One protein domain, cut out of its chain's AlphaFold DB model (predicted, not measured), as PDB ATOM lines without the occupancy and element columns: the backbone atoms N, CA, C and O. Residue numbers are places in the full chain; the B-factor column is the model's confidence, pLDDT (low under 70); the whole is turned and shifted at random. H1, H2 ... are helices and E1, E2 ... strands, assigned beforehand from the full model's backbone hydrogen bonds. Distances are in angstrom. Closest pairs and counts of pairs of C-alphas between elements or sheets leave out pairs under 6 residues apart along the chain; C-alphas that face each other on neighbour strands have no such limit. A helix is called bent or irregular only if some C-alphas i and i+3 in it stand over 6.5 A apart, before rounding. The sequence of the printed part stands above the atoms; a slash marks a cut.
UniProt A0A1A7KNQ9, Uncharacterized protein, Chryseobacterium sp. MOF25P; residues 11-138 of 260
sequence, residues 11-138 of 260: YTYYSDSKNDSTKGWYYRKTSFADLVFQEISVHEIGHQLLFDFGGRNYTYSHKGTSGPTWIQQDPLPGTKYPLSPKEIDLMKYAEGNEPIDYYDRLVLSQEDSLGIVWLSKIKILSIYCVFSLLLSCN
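AT A GLANCE: This is residues 11 to 138 of the 260 residues of an uncharacterized protein of Chryseobacterium sp. MOF25P (UniProt A0A1A7KNQ9). A small strand hairpin, E1 and E2, leads into one long helix, H1, whose last turns double back after a kink; the loops of residues 61 to 101 fold beside H1, and H3 packs across it at residues 49 to 53. Residues 121 to 138, with H4, stick out as an arm at the opposite end from the hairpin. The printed part has 128 residues, in the order E1, E2, H1, H2, H3, H4, with an antiparallel two-strand sheet; it is mostly helix, with under half of the residues in named elements. It is loose, with a radius of gyration of the C-alphas of 17.9 A, and spans 59 by 31 by 26 A.

IN THESE COORDINATES: E1 is residues 11 to 13, starting at C-alpha 11 (171.045, 210.209, 223.346), and E2 is residues 25 to 28. H1, residues 30 to 60, measures 28.9 A and has a kink of 149 degrees near residue 54; it is irregular, with C-alphas 53 and 56 9.3 A apart. H2 is residues 102 to 105, H3 residues 110 to 119, 14.3 A, and H4 residues 127 to 137, 15.6 A, ending at C-alpha 137 (153.754, 177.199, 246.648).

HOW THE PARTS SIT: E1 and E2 form an antiparallel hairpin, with N 12 and O 26 within hydrogen-bond range at 2.9 A. H1 touches H3 with residues 49 to 53 alone, the closest C-alphas being those of Phe 53 and Gly 115, 5.9 A apart. Their lines are only just about perpendicular, at 72 degrees. H2 is close to H1 but not clearly touching, the closest C-alphas being those of Leu 35 and Tyr 103, 7.1 A apart. H4 and H1 are apart. Each O i to N i+4 pair is within hydrogen-bond range in H3 and H4, and 21 of 27 are in H1; H2 is too short for such a pair.

THE WHOLE: The C-alphas farthest apart are those of Ser 21 and Leu 125, at 59.7 A. The printed part has no cut; the links E1 to E2 and H1 to H2 are long. The pLDDT is under 70 at residues 68 to 73 and 123 to 138.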
ATOM      1  N   TYR A  11     169.594 210.320 223.192       91.69
ATOM      2  CA  TYR A  11     171.045 210.209 223.346       91.69
ATOM      3  C   TYR A  11     171.474 210.499 224.786       91.69
ATOM      4  O   TYR A  11     171.298 211.609 225.285       91.69
ATOM      5  N   THR A  12     172.064 209.504 225.441       87.69
ATOM      6  CA  THR A  12     172.649 209.613 226.778       87.69
ATOM      7  C   THR A  12     174.157 209.396 226.720       87.69
ATOM      8  O   THR A  12     174.659 208.659 225.870       87.69
ATOM      9  N   TYR A  13     174.882 210.059 227.620       88.31
ATOM     10  CA  TYR A  13     176.336 209.958 227.726       88.31
ATOM     11  C   TYR A  13     176.739 209.136 228.954       88.31
ATOM     12  O   TYR A  13     176.259 209.399 230.058       88.31
ATOM     13  N   TYR A  14     177.644 208.179 228.758       83.81
ATOM     14  CA  TYR A  14     178.240 207.335 229.790       83.81
ATOM     15  C   TYR A  14     179.759 207.510 229.767       83.81
ATOM     16  O   TYR A  14     180.428 207.146 228.799       83.81
ATOM     17  N   SER A  15     180.314 208.076 230.840       83.69
ATOM     18  CA  SER A  15     181.744 208.395 230.937       83.69
ATOM     19  C   SER A  15     182.646 207.169 230.882       83.69
ATOM     20  O   SER A  15     183.751 207.248 230.345       83.69
ATOM     21  N   ASP A  16     182.178 206.044 231.413       81.38
ATOM     22  CA  ASP A  16     182.959 204.804 231.508       81.38
ATOM     23  C   ASP A  16     183.159 204.167 230.128       81.38
ATOM     24  O   ASP A  16     184.148 203.488 229.864       81.38
ATOM     25  N   SER A  17     182.268 204.513 229.203       83.25
ATOM     26  CA  SER A  17     182.264 204.098 227.807       83.25
ATOM     27  C   SER A  17     182.993 205.082 226.879       83.25
ATOM     28  O   SER A  17     183.009 204.899 225.671       83.25
ATOM     29  N   LYS A  18     183.655 206.131 227.389       86.12
ATOM     30  CA  LYS A  18     184.290 207.171 226.543       86.12
ATOM     31  C   LYS A  18     185.331 206.656 225.533       86.12
ATOM     32  O   LYS A  18     185.641 207.359 224.575       86.12
ATOM     33  N   ASN A  19     185.899 205.476 225.782       89.44
ATOM     34  CA  ASN A  19     186.970 204.876 224.979       89.44
ATOM     35  C   ASN A  19     186.464 203.859 223.940       89.44
ATOM     36  O   ASN A  19     187.277 203.271 223.230       89.44
ATOM     37  N   ASP A  20     185.157 203.610 223.867       86.50
ATOM     38  CA  ASP A  20     184.588 202.736 222.845       86.50
ATOM     39  C   ASP A  20     184.370 203.466 221.504       86.50
ATOM     40  O   ASP A  20     184.711 204.639 221.321       86.50
ATOM     41  N   SER A  21     183.779 202.759 220.537       87.25
ATOM     42  CA  SER A  21     183.463 203.299 219.212       87.25
ATOM     43  C   SER A  21     182.388 204.390 219.216       87.25
ATOM     44  O   SER A  21     182.319 205.175 218.269       87.25
ATOM     45  N   THR A  22     181.558 204.465 220.255       85.94
ATOM     46  CA  THR A  22     180.486 205.457 220.399       85.94
ATOM     47  C   THR A  22     180.944 206.696 221.175       85.94
ATOM     48  O   THR A  22     180.211 207.685 221.252       85.94
ATOM     49  N   LYS A  23     182.172 206.679 221.716       89.50
ATOM     50  CA  LYS A  23     182.752 207.730 222.565       89.50
ATOM     51  C   LYS A  23     181.851 208.050 223.758       89.50
ATOM     52  O   LYS A  23     181.716 209.210 224.147       89.50
ATOM     53  N   GLY A  24     181.205 207.025 224.309       88.56
ATOM     54  CA  GLY A  24     180.301 207.135 225.449       88.56
ATOM     55  C   GLY A  24     178.881 207.599 225.124       88.56
ATOM     56  O   GLY A  24     178.067 207.669 226.040       88.56
ATOM     57  N   TRP A  25     178.538 207.896 223.867       90.81
ATOM     58  CA  TRP A  25     177.185 208.316 223.487       90.81
ATOM     59  C   TRP A  25     176.334 207.152 222.990       90.81
ATOM     60  O   TRP A  25     176.659 206.498 222.004       90.81
ATOM     61  N   TYR A  26     175.178 206.944 223.611       84.12
ATOM     62  CA  TYR A  26     174.271 205.853 223.274       84.12
ATOM     63  C   TYR A  26     172.857 206.367 223.062       84.12
ATOM     64  O   TYR A  26     172.350 207.151 223.858       84.12
ATOM     65  N   TYR A  27     172.198 205.905 222.000       87.12
ATOM     66  CA  TYR A  27     170.778 206.176 221.810       87.12
ATOM     67  C   TYR A  27     169.933 205.144 222.557       87.12
ATOM     68  O   TYR A  27     169.959 203.953 222.238       87.12
ATOM     69  N   ARG A  28     169.139 205.606 223.518       85.25
ATOM     70  CA  ARG A  28     168.214 204.786 224.294       85.25
ATOM     71  C   ARG A  28     166.802 204.875 223.717       85.25
ATOM     72  O   ARG A  28     166.179 205.936 223.727       85.25
ATOM     73  N   LYS A  29     166.293 203.742 223.226       88.56
ATOM     74  CA  LYS A  29     164.907 203.598 222.750       88.56
ATOM     75  C   LYS A  29     163.927 203.579 223.926       88.56
ATOM     76  O   LYS A  29     164.262 203.062 224.988       88.56
ATOM     77  N   THR A  30     162.702 204.043 223.690       92.31
ATOM     78  CA  THR A  30     161.595 204.050 224.664       92.31
ATOM     79  C   THR A  30     161.358 202.678 225.292       92.31
ATOM     80  O   THR A  30     161.370 202.566 226.507       92.31
ATOM     81  N   SER A  31     161.283 201.612 224.489       88.25
ATOM     82  CA  SER A  31     161.021 200.255 224.996       88.25
ATOM     83  C   SER A  31     162.067 199.759 226.000       88.25
ATOM     84  O   SER A  31     161.740 199.040 226.934       88.25
ATOM     85  N   PHE A  32     163.335 200.137 225.819       84.94
ATOM     86  CA  PHE A  32     164.397 199.797 226.764       84.94
ATOM     87  C   PHE A  32     164.378 200.724 227.983       84.94
ATOM     88  O   PHE A  32     164.625 200.286 229.101       84.94
ATOM     89  N   ALA A  33     164.057 202.005 227.781       86.94
ATOM     90  CA  ALA A  33     163.880 202.945 228.878       86.94
ATOM     91  C   ALA A  33     162.740 202.531 229.815       86.94
ATOM     92  O   ALA A  33     162.898 202.675 231.020       86.94
ATOM     93  N   ASP A  34     161.647 201.981 229.280       91.56
ATOM     94  CA  ASP A  34     160.531 201.451 230.065       91.56
ATOM     95  C   ASP A  34     160.983 200.303 230.971       91.56
ATOM     96  O   ASP A  34     160.711 200.340 232.168       91.56
ATOM     97  N   LEU A  35     161.731 199.334 230.427       91.88
ATOM     98  CA  LEU A  35     162.269 198.203 231.192       91.88
ATOM     99  C   LEU A  35     163.203 198.666 232.313       91.88
ATOM    100  O   LEU A  35     162.998 198.314 233.471       91.88
ATOM    101  N   VAL A  36     164.184 199.513 231.982       88.31
ATOM    102  CA  VAL A  36     165.138 200.060 232.962       88.31
ATOM    103  C   VAL A  36     164.418 200.886 234.021       88.31
ATOM    104  O   VAL A  36     164.708 200.781 235.204       88.31
ATOM    105  N   PHE A  37     163.474 201.735 233.618       90.75
ATOM    106  CA  PHE A  37     162.754 202.566 234.569       90.75
ATOM    107  C   PHE A  37     161.913 201.717 235.515       90.75
ATOM    108  O   PHE A  37     161.920 201.990 236.709       90.75
ATOM    109  N   GLN A  38     161.219 200.692 235.017       93.06
ATOM    110  CA  GLN A  38     160.446 199.775 235.855       93.06
ATOM    111  C   GLN A  38     161.340 199.021 236.841       93.06
ATOM    112  O   GLN A  38     161.036 199.014 238.030       93.06
ATOM    113  N   GLU A  39     162.448 198.448 236.371       92.25
ATOM    114  CA  GLU A  39     163.409 197.724 237.206       92.25
ATOM    115  C   GLU A  39     163.947 198.612 238.336       92.25
ATOM    116  O   GLU A  39     163.708 198.309 239.508       92.25
ATOM    117  N   ILE A  40     164.529 199.772 238.005       88.56
ATOM    118  CA  ILE A  40     165.063 200.706 239.008       88.56
ATOM    119  C   ILE A  40     163.942 201.216 239.921       88.56
ATOM    120  O   ILE A  40     164.132 201.310 241.130       88.56
ATOM    121  N   SER A  41     162.752 201.522 239.390       90.88
ATOM    122  CA  SER A  41     161.621 201.977 240.217       90.88
ATOM    123  C   SER A  41     161.289 200.965 241.305       90.88
ATOM    124  O   SER A  41     161.153 201.332 242.472       90.88
ATOM    125  N   VAL A  42     161.133 199.695 240.922       90.06
ATOM    126  CA  VAL A  42     160.753 198.635 241.857       90.06
ATOM    127  C   VAL A  42     161.896 198.360 242.832       90.06
ATOM    128  O   VAL A  42     161.625 198.207 244.020       90.06
ATOM    129  N   HIS A  43     163.151 198.374 242.378       90.38
ATOM    130  CA  HIS A  43     164.329 198.212 243.233       90.38
ATOM    131  C   HIS A  43     164.420 199.317 244.302       90.38
ATOM    132  O   HIS A  43     164.542 199.053 245.500       90.38
ATOM    133  N   GLU A  44     164.268 200.575 243.889       87.06
ATOM    134  CA  GLU A  44     164.403 201.743 244.758       87.06
ATOM    135  C   GLU A  44     163.235 201.910 245.734       87.06
ATOM    136  O   GLU A  44     163.436 202.191 246.920       87.06
ATOM    137  N   ILE A  45     162.001 201.681 245.273       88.06
ATOM    138  CA  ILE A  45     160.828 201.617 246.157       88.06
ATOM    139  C   ILE A  45     160.959 200.418 247.103       88.06
ATOM    140  O   ILE A  45     160.655 200.532 248.292       88.06
ATOM    141  N   GLY A  46     161.460 199.289 246.597       88.56
ATOM    142  CA  GLY A  46     161.762 198.089 247.370       88.56
ATOM    143  C   GLY A  46     162.681 198.388 248.548       88.56
ATOM    144  O   GLY A  46     162.390 197.955 249.662       88.56
ATOM    145  N   HIS A  47     163.712 199.216 248.360       87.31
ATOM    146  CA  HIS A  47     164.554 199.660 249.469       87.31
ATOM    147  C   HIS A  47     163.791 200.411 250.560       87.31
ATOM    148  O   HIS A  47     164.031 200.167 251.741       87.31
ATOM    149  N   GLN A  48     162.869 201.302 250.193       87.38
ATOM    150  CA  GLN A  48     162.074 202.043 251.177       87.38
ATOM    151  C   GLN A  48     161.147 201.111 251.961       87.38
ATOM    152  O   GLN A  48     161.077 201.203 253.182       87.38
ATOM    153  N   LEU A  49     160.492 200.169 251.280       89.00
ATOM    154  CA  LEU A  49     159.606 199.203 251.930       89.00
ATOM    155  C   LEU A  49     160.392 198.243 252.829       89.00
ATOM    156  O   LEU A  49     160.078 198.083 254.004       89.00
ATOM    157  N   LEU A  50     161.451 197.621 252.314       88.75
ATOM    158  CA  LEU A  50     162.222 196.625 253.061       88.75
ATOM    159  C   LEU A  50     163.050 197.238 254.197       88.75
ATOM    160  O   LEU A  50     163.411 196.521 255.134       88.75
ATOM    161  N   PHE A  51     163.317 198.547 254.161       88.50
ATOM    162  CA  PHE A  51     163.894 199.270 255.291       88.50
ATOM    163  C   PHE A  51     162.999 199.187 256.533       88.50
ATOM    164  O   PHE A  51     163.508 198.923 257.621       88.50
ATOM    165  N   ASP A  52     161.683 199.339 256.376       87.25
ATOM    166  CA  ASP A  52     160.733 199.239 257.490       87.25
ATOM    167  C   ASP A  52     160.576 197.796 257.994       87.25
ATOM    168  O   ASP A  52     160.255 197.575 259.162       87.25
ATOM    169  N   PHE A  53     160.820 196.806 257.130       87.06
ATOM    170  CA  PHE A  53     160.738 195.386 257.478       87.06
ATOM    171  C   PHE A  53     161.987 194.877 258.211       87.06
ATOM    172  O   PHE A  53     161.887 194.314 259.299       87.06
ATOM    173  N   GLY A  54     163.164 195.043 257.602       85.12
ATOM    174  CA  GLY A  54     164.419 194.424 258.048       85.12
ATOM    175  C   GLY A  54     165.499 195.418 258.477       85.12
ATOM    176  O   GLY A  54     166.598 195.016 258.862       85.12
ATOM    177  N   GLY A  55     165.217 196.719 258.413       85.06
ATOM    178  CA  GLY A  55     166.181 197.772 258.709       85.06
ATOM    179  C   GLY A  55     167.193 198.013 257.587       85.06
ATOM    180  O   GLY A  55     167.202 197.381 256.530       85.06
ATOM    181  N   ARG A  56     168.107 198.957 257.837       82.94
ATOM    182  CA  ARG A  56     169.065 199.451 256.834       82.94
ATOM    183  C   ARG A  56     169.947 198.358 256.231       82.94
ATOM    184  O   ARG A  56     170.108 198.308 255.016       82.94
ATOM    185  N   ASN A  57     170.531 197.512 257.076       80.88
ATOM    186  CA  ASN A  57     171.504 196.510 256.636       80.88
ATOM    187  C   ASN A  57     170.856 195.424 255.777       80.88
ATOM    188  O   ASN A  57     171.495 194.916 254.861       80.88
ATOM    189  N   TYR A  58     169.592 195.098 256.052       83.81
ATOM    190  CA  TYR A  58     168.844 194.105 255.291       83.81
ATOM    191  C   TYR A  58     168.698 194.515 253.828       83.81
ATOM    192  O   TYR A  58     168.961 193.721 252.931       83.81
ATOM    193  N   THR A  59     168.332 195.776 253.590       82.50
ATOM    194  CA  THR A  59     167.993 196.225 252.242       82.50
ATOM    195  C   THR A  59     169.189 196.762 251.452       82.50
ATOM    196  O   THR A  59     169.369 196.395 250.297       82.50
ATOM    197  N   TYR A  60     170.065 197.566 252.063       82.69
ATOM    198  CA  TYR A  60     171.123 198.268 251.321       82.69
ATOM    199  C   TYR A  60     172.418 197.468 251.137       82.69
ATOM    200  O   TYR A  60     173.307 197.919 250.422       82.69
ATOM    201  N   SER A  61     172.537 196.288 251.755       82.50
ATOM    202  CA  SER A  61     173.640 195.354 251.470       82.50
ATOM    203  C   SER A  61     173.362 194.454 250.261       82.50
ATOM    204  O   SER A  61     174.169 193.572 249.958       82.50
ATOM    205  N   HIS A  62     172.202 194.617 249.609       83.69
ATOM    206  CA  HIS A  62     171.784 193.814 248.458       83.69
ATOM    207  C   HIS A  62     171.882 192.311 248.763       83.69
ATOM    208  O   HIS A  62     172.475 191.528 248.022       83.69
ATOM    209  N   LYS A  63     171.399 191.910 249.948       86.31
ATOM    210  CA  LYS A  63     171.510 190.538 250.482       86.31
ATOM    211  C   LYS A  63     172.956 190.017 250.530       86.31
ATOM    212  O   LYS A  63     173.216 188.847 250.250       86.31
ATOM    213  N   GLY A  64     173.896 190.895 250.874       83.81
ATOM    214  CA  GLY A  64     175.324 190.591 250.951       83.81
ATOM    215  C   GLY A  64     176.016 190.474 249.593       83.81
ATOM    216  O   GLY A  64     177.103 189.908 249.534       83.81
ATOM    217  N   THR A  65     175.398 190.965 248.514       82.06
ATOM    218  CA  THR A  65     176.023 191.012 247.182       82.06
ATOM    219  C   THR A  65     176.604 192.374 246.832       82.06
ATOM    220  O   THR A  65     177.324 192.472 245.846       82.06
ATOM    221  N   SER A  66     176.369 193.401 247.652       82.19
ATOM    222  CA  SER A  66     177.054 194.690 247.559       82.19
ATOM    223  C   SER A  66     177.857 194.979 248.824       82.19
ATOM    224  O   SER A  66     177.733 194.289 249.842       82.19
ATOM    225  N   GLY A  67     178.670 196.034 248.767       71.50
ATOM    226  CA  GLY A  67     179.423 196.520 249.919       71.50
ATOM    227  C   GLY A  67     178.554 196.693 251.180       71.50
ATOM    228  O   GLY A  67     177.362 196.990 251.091       71.50
ATOM    229  N   PRO A  68     179.140 196.556 252.384       61.53
ATOM    230  CA  PRO A  68     178.409 196.602 253.657       61.53
ATOM    231  C   PRO A  68     177.896 198.006 254.016       61.53
ATOM    232  O   PRO A  68     177.262 198.194 255.054       61.53
ATOM    233  N   THR A  69     178.199 199.011 253.193       58.94
ATOM    234  CA  THR A  69     177.771 200.390 253.404       58.94
ATOM    235  C   THR A  69     176.683 200.749 252.402       58.94
ATOM    236  O   THR A  69     176.798 200.471 251.218       58.94
ATOM    237  N   TRP A  70     175.654 201.451 252.872       56.44
ATOM    238  CA  TRP A  70     174.528 201.940 252.063       56.44
ATOM    239  C   TRP A  70     174.914 202.918 250.933       56.44
ATOM    240  O   TRP A  70     174.054 203.351 250.170       56.44
ATOM    241  N   ILE A  71     176.194 203.291 250.862       59.78
ATOM    242  CA  ILE A  71     176.783 204.190 249.866       59.78
ATOM    243  C   ILE A  71     177.386 203.384 248.707       59.78
ATOM    244  O   ILE A  71     177.440 203.878 247.586       59.78
ATOM    245  N   GLN A  72     177.828 202.148 248.961       61.72
ATOM    246  CA  GLN A  72     178.530 201.324 247.986       61.72
ATOM    247  C   GLN A  72     177.556 200.345 247.328       61.72
ATOM    248  O   GLN A  72     177.215 199.306 247.891       61.72
ATOM    249  N   GLN A  73     177.111 200.709 246.127       66.00
ATOM    250  CA  GLN A  73     176.184 199.932 245.299       66.00
ATOM    251  C   GLN A  73     176.899 199.125 244.208       66.00
ATOM    252  O   GLN A  73     176.292 198.740 243.219       66.00
ATOM    253  N   ASP A  74     178.185 198.842 244.389       78.25
ATOM    254  CA  ASP A  74     178.915 197.973 243.473       78.25
ATOM    255  C   ASP A  74     178.753 196.502 243.887       78.25
ATOM    256  O   ASP A  74     178.747 196.206 245.095       78.25
ATOM    257  N   PRO A  75     178.649 195.572 242.921       84.12
ATOM    258  CA  PRO A  75     178.689 194.145 243.205       84.12
ATOM    259  C   PRO A  75     179.999 193.763 243.903       84.12
ATOM    260  O   PRO A  75     181.078 194.261 243.576       84.12
ATOM    261  N   LEU A  76     179.919 192.844 244.864       87.00
ATOM    262  CA  LEU A  76     181.103 192.265 245.487       87.00
ATOM    263  C   LEU A  76     181.825 191.316 244.514       87.00
ATOM    264  O   LEU A  76     181.160 190.607 243.748       87.00
ATOM    265  N   PRO A  77     183.165 191.214 244.600       86.06
ATOM    266  CA  PRO A  77     183.931 190.272 243.794       86.06
ATOM    267  C   PRO A  77     183.425 188.833 243.924       86.06
ATOM    268  O   PRO A  77     183.208 188.329 245.028       86.06
ATOM    269  N   GLY A  78     183.267 188.151 242.794       85.12
ATOM    270  CA  GLY A  78     182.788 186.774 242.701       85.12
ATOM    271  C   GLY A  78     181.266 186.620 242.668       85.12
ATOM    272  O   GLY A  78     180.790 185.493 242.498       85.12
ATOM    273  N   THR A  79     180.493 187.702 242.792       89.75
ATOM    274  CA  THR A  79     179.036 187.658 242.601       89.75
ATOM    275  C   THR A  79     178.711 187.468 241.120       89.75
ATOM    276  O   THR A  79     179.282 188.118 240.252       89.75
ATOM    277  N   LYS A  80     177.812 186.533 240.801       91.31
ATOM    278  CA  LYS A  80     177.455 186.199 239.416       91.31
ATOM    279  C   LYS A  80     175.955 186.073 239.271       91.31
ATOM    280  O   LYS A  80     175.291 185.533 240.159       91.31
ATOM    281  N   TYR A  81     175.447 186.482 238.111       90.44
ATOM    282  CA  TYR A  81     174.084 186.150 237.735       90.44
ATOM    283  C   TYR A  81     173.922 184.626 237.692       90.44
ATOM    284  O   TYR A  81     174.816 183.913 237.218       90.44
ATOM    285  N   PRO A  82     172.798 184.094 238.191       91.38
ATOM    286  CA  PRO A  82     172.519 182.679 238.053       91.38
ATOM    287  C   PRO A  82     172.382 182.320 236.566       91.38
ATOM    288  O   PRO A  82     171.996 183.147 235.739       91.38
ATOM    289  N   LEU A  83     172.695 181.075 236.207       87.75
ATOM    290  CA  LEU A  83     172.517 180.593 234.837       87.75
ATOM    291  C   LEU A  83     171.029 180.364 234.535       87.75
ATOM    292  O   LEU A  83     170.280 179.912 235.406       87.75
ATOM    293  N   SER A  84     170.619 180.661 233.301       81.81
ATOM    294  CA  SER A  84     169.264 180.380 232.809       81.81
ATOM    295  C   SER A  84     168.934 178.884 232.990       81.81
ATOM    296  O   SER A  84     169.831 178.049 232.818       81.81
ATOM    297  N   PRO A  85     167.706 178.512 233.407       86.38
ATOM    298  CA  PRO A  85     166.497 179.340 233.523       86.38
ATOM    299  C   PRO A  85     166.224 179.882 234.939       86.38
ATOM    300  O   PRO A  85     165.085 180.182 235.280       86.38
ATOM    301  N   LYS A  86     167.229 179.954 235.822       91.31
ATOM    302  CA  LYS A  86     166.999 180.364 237.218       91.31
ATOM    303  C   LYS A  86     166.606 181.836 237.324       91.31
ATOM    304  O   LYS A  86     167.177 182.673 236.634       91.31
ATOM    305  N   GLU A  87     165.703 182.161 238.236       94.50
ATOM    306  CA  GLU A  87     165.297 183.542 238.509       94.50
ATOM    307  C   GLU A  87     166.458 184.389 239.059       94.50
ATOM    308  O   GLU A  87     167.406 183.867 239.658       94.50
ATOM    309  N   ILE A  88     166.385 185.699 238.838       93.88
ATOM    310  CA  ILE A  88     167.342 186.701 239.299       93.88
ATOM    311  C   ILE A  88     166.649 187.542 240.366       93.88
ATOM    312  O   ILE A  88     165.629 188.173 240.113       93.88
ATOM    313  N   ASP A  89     167.209 187.536 241.568       94.50
ATOM    314  CA  ASP A  89     166.697 188.326 242.684       94.50
ATOM    315  C   ASP A  89     166.930 189.817 242.414       94.50
ATOM    316  O   ASP A  89     168.079 190.251 242.305       94.50
ATOM    317  N   LEU A  90     165.842 190.585 242.324       93.50
ATOM    318  CA  LEU A  90     165.848 192.017 242.025       93.50
ATOM    319  C   LEU A  90     166.743 192.820 242.972       93.50
ATOM    320  O   LEU A  90     167.303 193.837 242.576       93.50
ATOM    321  N   MET A  91     166.890 192.372 244.221       91.06
ATOM    322  CA  MET A  91     167.660 193.095 245.230       91.06
ATOM    323  C   MET A  91     169.144 192.716 245.241       91.06
ATOM    324  O   MET A  91     169.867 193.215 246.100       91.06
ATOM    325  N   LYS A  92     169.616 191.825 244.357       91.00
ATOM    326  CA  LYS A  92     171.023 191.399 244.302       91.00
ATOM    327  C   LYS A  92     171.766 192.029 243.135       91.00
ATOM    328  O   LYS A  92     171.258 192.100 242.022       91.00
ATOM    329  N   TYR A  93     173.024 192.371 243.382       88.25
ATOM    330  CA  TYR A  93     173.975 192.731 242.344       88.25
ATOM    331  C   TYR A  93     174.872 191.553 241.980       88.25
ATOM    332  O   TYR A  93     175.081 190.617 242.756       88.25
ATOM    333  N   ALA A  94     175.378 191.597 240.756       90.12
ATOM    334  CA  ALA A  94     176.323 190.632 240.233       90.12
ATOM    335  C   ALA A  94     177.355 191.339 239.359       90.12
ATOM    336  O   ALA A  94     177.070 192.373 238.759       90.12
ATOM    337  N   GLU A  95     178.556 190.773 239.283       88.56
ATOM    338  CA  GLU A  95     179.581 191.248 238.365       88.56
ATOM    339  C   GLU A  95     179.276 190.852 236.915       88.56
ATOM    340  O   GLU A  95     178.695 189.799 236.627       88.56
ATOM    341  N   GLY A  96     179.795 191.663 235.994       83.25
ATOM    342  CA  GLY A  96     179.731 191.415 234.560       83.25
ATOM    343  C   GLY A  96     178.482 191.993 233.904       83.25
ATOM    344  O   GLY A  96     177.739 192.770 234.493       83.25
ATOM    345  N   ASN A  97     178.289 191.631 232.639       82.19
ATOM    346  CA  ASN A  97     177.140 192.094 231.875       82.19
ATOM    347  C   ASN A  97     175.885 191.313 232.270       82.19
ATOM    348  O   ASN A  97     175.937 190.092 232.455       82.19
ATOM    349  N   GLU A  98     174.760 192.020 232.320       85.81
ATOM    350  CA  GLU A  98     173.432 191.423 232.439       85.81
ATOM    351  C   GLU A  98     173.217 190.356 231.345       85.81
ATOM    352  O   GLU A  98     173.614 190.557 230.189       85.81
ATOM    353  N   PRO A  99     172.608 189.201 231.673       87.69
ATOM    354  CA  PRO A  99     172.260 188.204 230.670       87.69
ATOM    355  C   PRO A  99     171.178 188.735 229.712       87.69
ATOM    356  O   PRO A  99     170.409 189.630 230.045       87.69
ATOM    357  N   ILE A 100     171.084 188.157 228.513       85.50
ATOM    358  CA  ILE A 100     170.140 188.613 227.469       85.50
ATOM    359  C   ILE A 100     168.674 188.551 227.945       85.50
ATOM    360  O   ILE A 100     167.860 189.373 227.537       85.50
ATOM    361  N   ASP A 101     168.358 187.594 228.818       87.94
ATOM    362  CA  ASP A 101     167.042 187.350 229.417       87.94
ATOM    363  C   ASP A 101     166.880 188.003 230.809       87.94
ATOM    364  O   ASP A 101     166.017 187.595 231.585       87.94
ATOM    365  N   TYR A 102     167.711 188.998 231.150       89.94
ATOM    366  CA  TYR A 102     167.766 189.612 232.484       89.94
ATOM    367  C   TYR A 102     166.402 190.099 232.980       89.94
ATOM    368  O   TYR A 102     165.912 189.597 233.991       89.94
ATOM    369  N   TYR A 103     165.762 191.015 232.245       89.25
ATOM    370  CA  TYR A 103     164.483 191.605 232.658       89.25
ATOM    371  C   TYR A 103     163.348 190.578 232.767       89.25
ATOM    372  O   TYR A 103     162.452 190.752 233.586       89.25
ATOM    373  N   ASP A 104     163.401 189.491 231.992       89.88
ATOM    374  CA  ASP A 104     162.389 188.427 232.031       89.88
ATOM    375  C   ASP A 104     162.515 187.533 233.273       89.88
ATOM    376  O   ASP A 104     161.573 186.828 233.635       89.88
ATOM    377  N   ARG A 105     163.683 187.541 233.922       92.56
ATOM    378  CA  ARG A 105     164.012 186.673 235.060       92.56
ATOM    379  C   ARG A 105     164.012 187.404 236.392       92.56
ATOM    380  O   ARG A 105     164.222 186.751 237.414       92.56
ATOM    381  N   LEU A 106     163.815 188.721 236.393       94.00
ATOM    382  CA  LEU A 106     163.781 189.523 237.610       94.00
ATOM    383  C   LEU A 106     162.561 189.179 238.459       94.00
ATOM    384  O   LEU A 106     161.417 189.337 238.037       94.00
ATOM    385  N   VAL A 107     162.822 188.752 239.689       93.88
ATOM    386  CA  VAL A 107     161.794 188.446 240.682       93.88
ATOM    387  C   VAL A 107     162.175 189.034 242.030       93.88
ATOM    388  O   VAL A 107     163.350 189.180 242.368       93.88
ATOM    389  N   LEU A 108     161.166 189.337 242.838       90.56
ATOM    390  CA  LEU A 108     161.373 189.644 244.244       90.56
ATOM    391  C   LEU A 108     161.596 188.337 245.019       90.56
ATOM    392  O   LEU A 108     160.872 187.365 244.800       90.56
ATOM    393  N   SER A 109     162.559 188.304 245.945       91.56
ATOM    394  CA  SER A 109     162.787 187.107 246.761       91.56
ATOM    395  C   SER A 109     161.542 186.750 247.587       91.56
ATOM    396  O   SER A 109     160.717 187.608 247.926       91.56
ATOM    397  N   GLN A 110     161.392 185.468 247.930       90.81
ATOM    398  CA  GLN A 110     160.259 185.001 248.733       90.81
ATOM    399  C   GLN A 110     160.198 185.721 250.089       90.81
ATOM    400  O   GLN A 110     159.122 186.110 250.541       90.81
ATOM    401  N   GLU A 111     161.349 185.924 250.726       89.88
ATOM    402  CA  GLU A 111     161.477 186.613 252.009       89.88
ATOM    403  C   GLU A 111     161.040 188.076 251.910       89.88
ATOM    404  O   GLU A 111     160.254 188.532 252.739       89.88
ATOM    405  N   ASP A 112     161.488 188.790 250.875       91.81
ATOM    406  CA  ASP A 112     161.117 190.191 250.655       91.81
ATOM    407  C   ASP A 112     159.619 190.316 250.352       91.81
ATOM    408  O   ASP A 112     158.935 191.190 250.887       91.81
ATOM    409  N   SER A 113     159.081 189.392 249.549       90.94
ATOM    410  CA  SER A 113     157.653 189.324 249.224       90.94
ATOM    411  C   SER A 113     156.804 189.148 250.485       90.94
ATOM    412  O   SER A 113     155.815 189.859 250.682       90.94
ATOM    413  N   LEU A 114     157.206 188.240 251.381       87.94
ATOM    414  CA  LEU A 114     156.545 188.037 252.673       87.94
ATOM    415  C   LEU A 114     156.668 189.270 253.577       87.94
ATOM    416  O   LEU A 114     155.696 189.628 254.243       87.94
ATOM    417  N   GLY A 115     157.822 189.937 253.572       87.19
ATOM    418  CA  GLY A 115     158.046 191.170 254.324       87.19
ATOM    419  C   GLY A 115     157.123 192.307 253.888       87.19
ATOM    420  O   GLY A 115     156.499 192.952 254.732       87.19
ATOM    421  N   ILE A 116     156.943 192.505 252.580       88.62
ATOM    422  CA  ILE A 116     156.014 193.510 252.038       88.62
ATOM    423  C   ILE A 116     154.562 193.163 252.386       88.62
ATOM    424  O   ILE A 116     153.804 194.035 252.818       88.62
ATOM    425  N   VAL A 117     154.162 191.893 252.257       87.69
ATOM    426  CA  VAL A 117     152.819 191.447 252.666       87.69
ATOM    427  C   VAL A 117     152.596 191.714 254.154       87.69
ATOM    428  O   VAL A 117     151.539 192.219 254.530       87.69
ATOM    429  N   TRP A 118     153.588 191.448 255.000       85.25
ATOM    430  CA  TRP A 118     153.517 191.755 256.426       85.25
ATOM    431  C   TRP A 118     153.374 193.265 256.688       85.25
ATOM    432  O   TRP A 118     152.478 193.681 257.427       85.25
ATOM    433  N   LEU A 119     154.180 194.100 256.020       87.62
ATOM    434  CA  LEU A 119     154.135 195.563 256.138       87.62
ATOM    435  C   LEU A 119     152.824 196.178 255.657       87.62
ATOM    436  O   LEU A 119     152.387 197.190 256.205       87.62
ATOM    437  N   SER A 120     152.168 195.559 254.673       85.69
ATOM    438  CA  SER A 120     150.882 196.035 254.156       85.69
ATOM    439  C   SER A 120     149.790 196.083 255.233       85.69
ATOM    440  O   SER A 120     148.772 196.750 255.046       85.69
ATOM    441  N   LYS A 121     149.981 195.366 256.358       80.19
ATOM    442  CA  LYS A 121     149.012 195.213 257.456       80.19
ATOM    443  C   LYS A 121     147.618 194.822 256.961       80.19
ATOM    444  O   LYS A 121     146.625 195.066 257.654       80.19
ATOM    445  N   ILE A 122     147.532 194.214 255.775       80.38
ATOM    446  CA  ILE A 122     146.282 193.712 255.227       80.38
ATOM    447  C   ILE A 122     145.718 192.742 256.262       80.38
ATOM    448  O   ILE A 122     146.332 191.728 256.596       80.38
ATOM    449  N   LYS A 123     144.552 193.082 256.820       63.50
ATOM    450  CA  LYS A 123     143.821 192.185 257.712       63.50
ATOM    451  C   LYS A 123     143.318 191.031 256.867       63.50
ATOM    452  O   LYS A 123     142.302 191.136 256.185       63.50
ATOM    453  N   ILE A 124     144.055 189.933 256.908       57.47
ATOM    454  CA  ILE A 124     143.683 188.697 256.238       57.47
ATOM    455  C   ILE A 124     142.502 188.110 257.016       57.47
ATOM    456  O   ILE A 124     142.667 187.307 257.928       57.47
ATOM    457  N   LEU A 125     141.284 188.516 256.653       50.78
ATOM    458  CA  LEU A 125     140.020 188.000 257.197       50.78
ATOM    459  C   LEU A 125     139.739 186.540 256.790       50.78
ATOM    460  O   LEU A 125     138.638 186.028 256.955       50.78
ATOM    461  N   SER A 126     140.739 185.839 256.271       45.06
ATOM    462  CA  SER A 126     140.622 184.470 255.800       45.06
ATOM    463  C   SER A 126     141.976 183.780 255.891       45.06
ATOM    464  O   SER A 126     142.754 183.776 254.935       45.06
ATOM    465  N   ILE A 127     142.235 183.129 257.022       50.91
ATOM    466  CA  ILE A 127     143.286 182.106 257.167       50.91
ATOM    467  C   ILE A 127     143.218 181.065 256.020       50.91
ATOM    468  O   ILE A 127     144.239 180.509 255.630       50.91
ATOM    469  N   TYR A 128     142.056 180.909 255.372       51.78
ATOM    470  CA  TYR A 128     141.857 180.118 254.153       51.78
ATOM    471  C   TYR A 128     142.597 180.618 252.893       51.78
ATOM    472  O   TYR A 128     143.032 179.784 252.102       51.78
ATOM    473  N   CYS A 129     142.792 181.928 252.691       51.41
ATOM    474  CA  CYS A 129     143.484 182.447 251.494       51.41
ATOM    475  C   CYS A 129     145.004 182.260 251.576       51.41
ATOM    476  O   CYS A 129     145.650 181.951 250.583       51.41
ATOM    477  N   VAL A 130     145.587 182.385 252.771       51.78
ATOM    478  CA  VAL A 130     147.031 182.175 252.955       51.78
ATOM    479  C   VAL A 130     147.374 180.690 252.932       51.78
ATOM    480  O   VAL A 130     148.365 180.320 252.318       51.78
ATOM    481  N   PHE A 131     146.535 179.814 253.496       50.69
ATOM    482  CA  PHE A 131     146.742 178.365 253.375       50.69
ATOM    483  C   PHE A 131     146.606 177.867 251.929       50.69
ATOM    484  O   PHE A 131     147.361 176.992 251.519       50.69
ATOM    485  N   SER A 132     145.707 178.446 251.126       55.69
ATOM    486  CA  SER A 132     145.602 178.119 249.694       55.69
ATOM    487  C   SER A 132     146.762 178.682 248.861       55.69
ATOM    488  O   SER A 132     147.202 178.020 247.918       55.69
ATOM    489  N   LEU A 133     147.326 179.835 249.237       51.38
ATOM    490  CA  LEU A 133     148.559 180.367 248.641       51.38
ATOM    491  C   LEU A 133     149.793 179.533 249.031       51.38
ATOM    492  O   LEU A 133     150.581 179.170 248.164       51.38
ATOM    493  N   LEU A 134     149.926 179.133 250.300       51.59
ATOM    494  CA  LEU A 134     151.054 178.328 250.790       51.59
ATOM    495  C   LEU A 134     151.009 176.870 250.298       51.59
ATOM    496  O   LEU A 134     152.053 176.308 249.975       51.59
ATOM    497  N   LEU A 135     149.821 176.270 250.155       47.66
ATOM    498  CA  LEU A 135     149.660 174.961 249.502       47.66
ATOM    499  C   LEU A 135     149.854 175.038 247.976       47.66
ATOM    500  O   LEU A 135     150.230 174.040 247.367       47.66
ATOM    501  N   SER A 136     149.677 176.213 247.359       46.75
ATOM    502  CA  SER A 136     150.032 176.435 245.948       46.75
ATOM    503  C   SER A 136     151.540 176.605 245.726       46.75
ATOM    504  O   SER A 136     152.026 176.290 244.642       46.75
ATOM    505  N   CYS A 137     152.298 177.041 246.740       36.88
ATOM    506  CA  CYS A 137     153.754 177.199 246.648       36.88
ATOM    507  C   CYS A 137     154.539 175.880 246.761       36.88
ATOM    508  O   CYS A 137     155.695 175.845 246.353       36.88
ATOM    509  N   ASN A 138     153.939 174.784 247.246       43.12
ATOM    510  CA  ASN A 138     154.637 173.495 247.384       43.12
ATOM    511  C   ASN A 138     154.281 172.460 246.298       43.12
ATOM    512  O   ASN A 138     154.564 171.272 246.430       43.12
TER     513      ASN A 138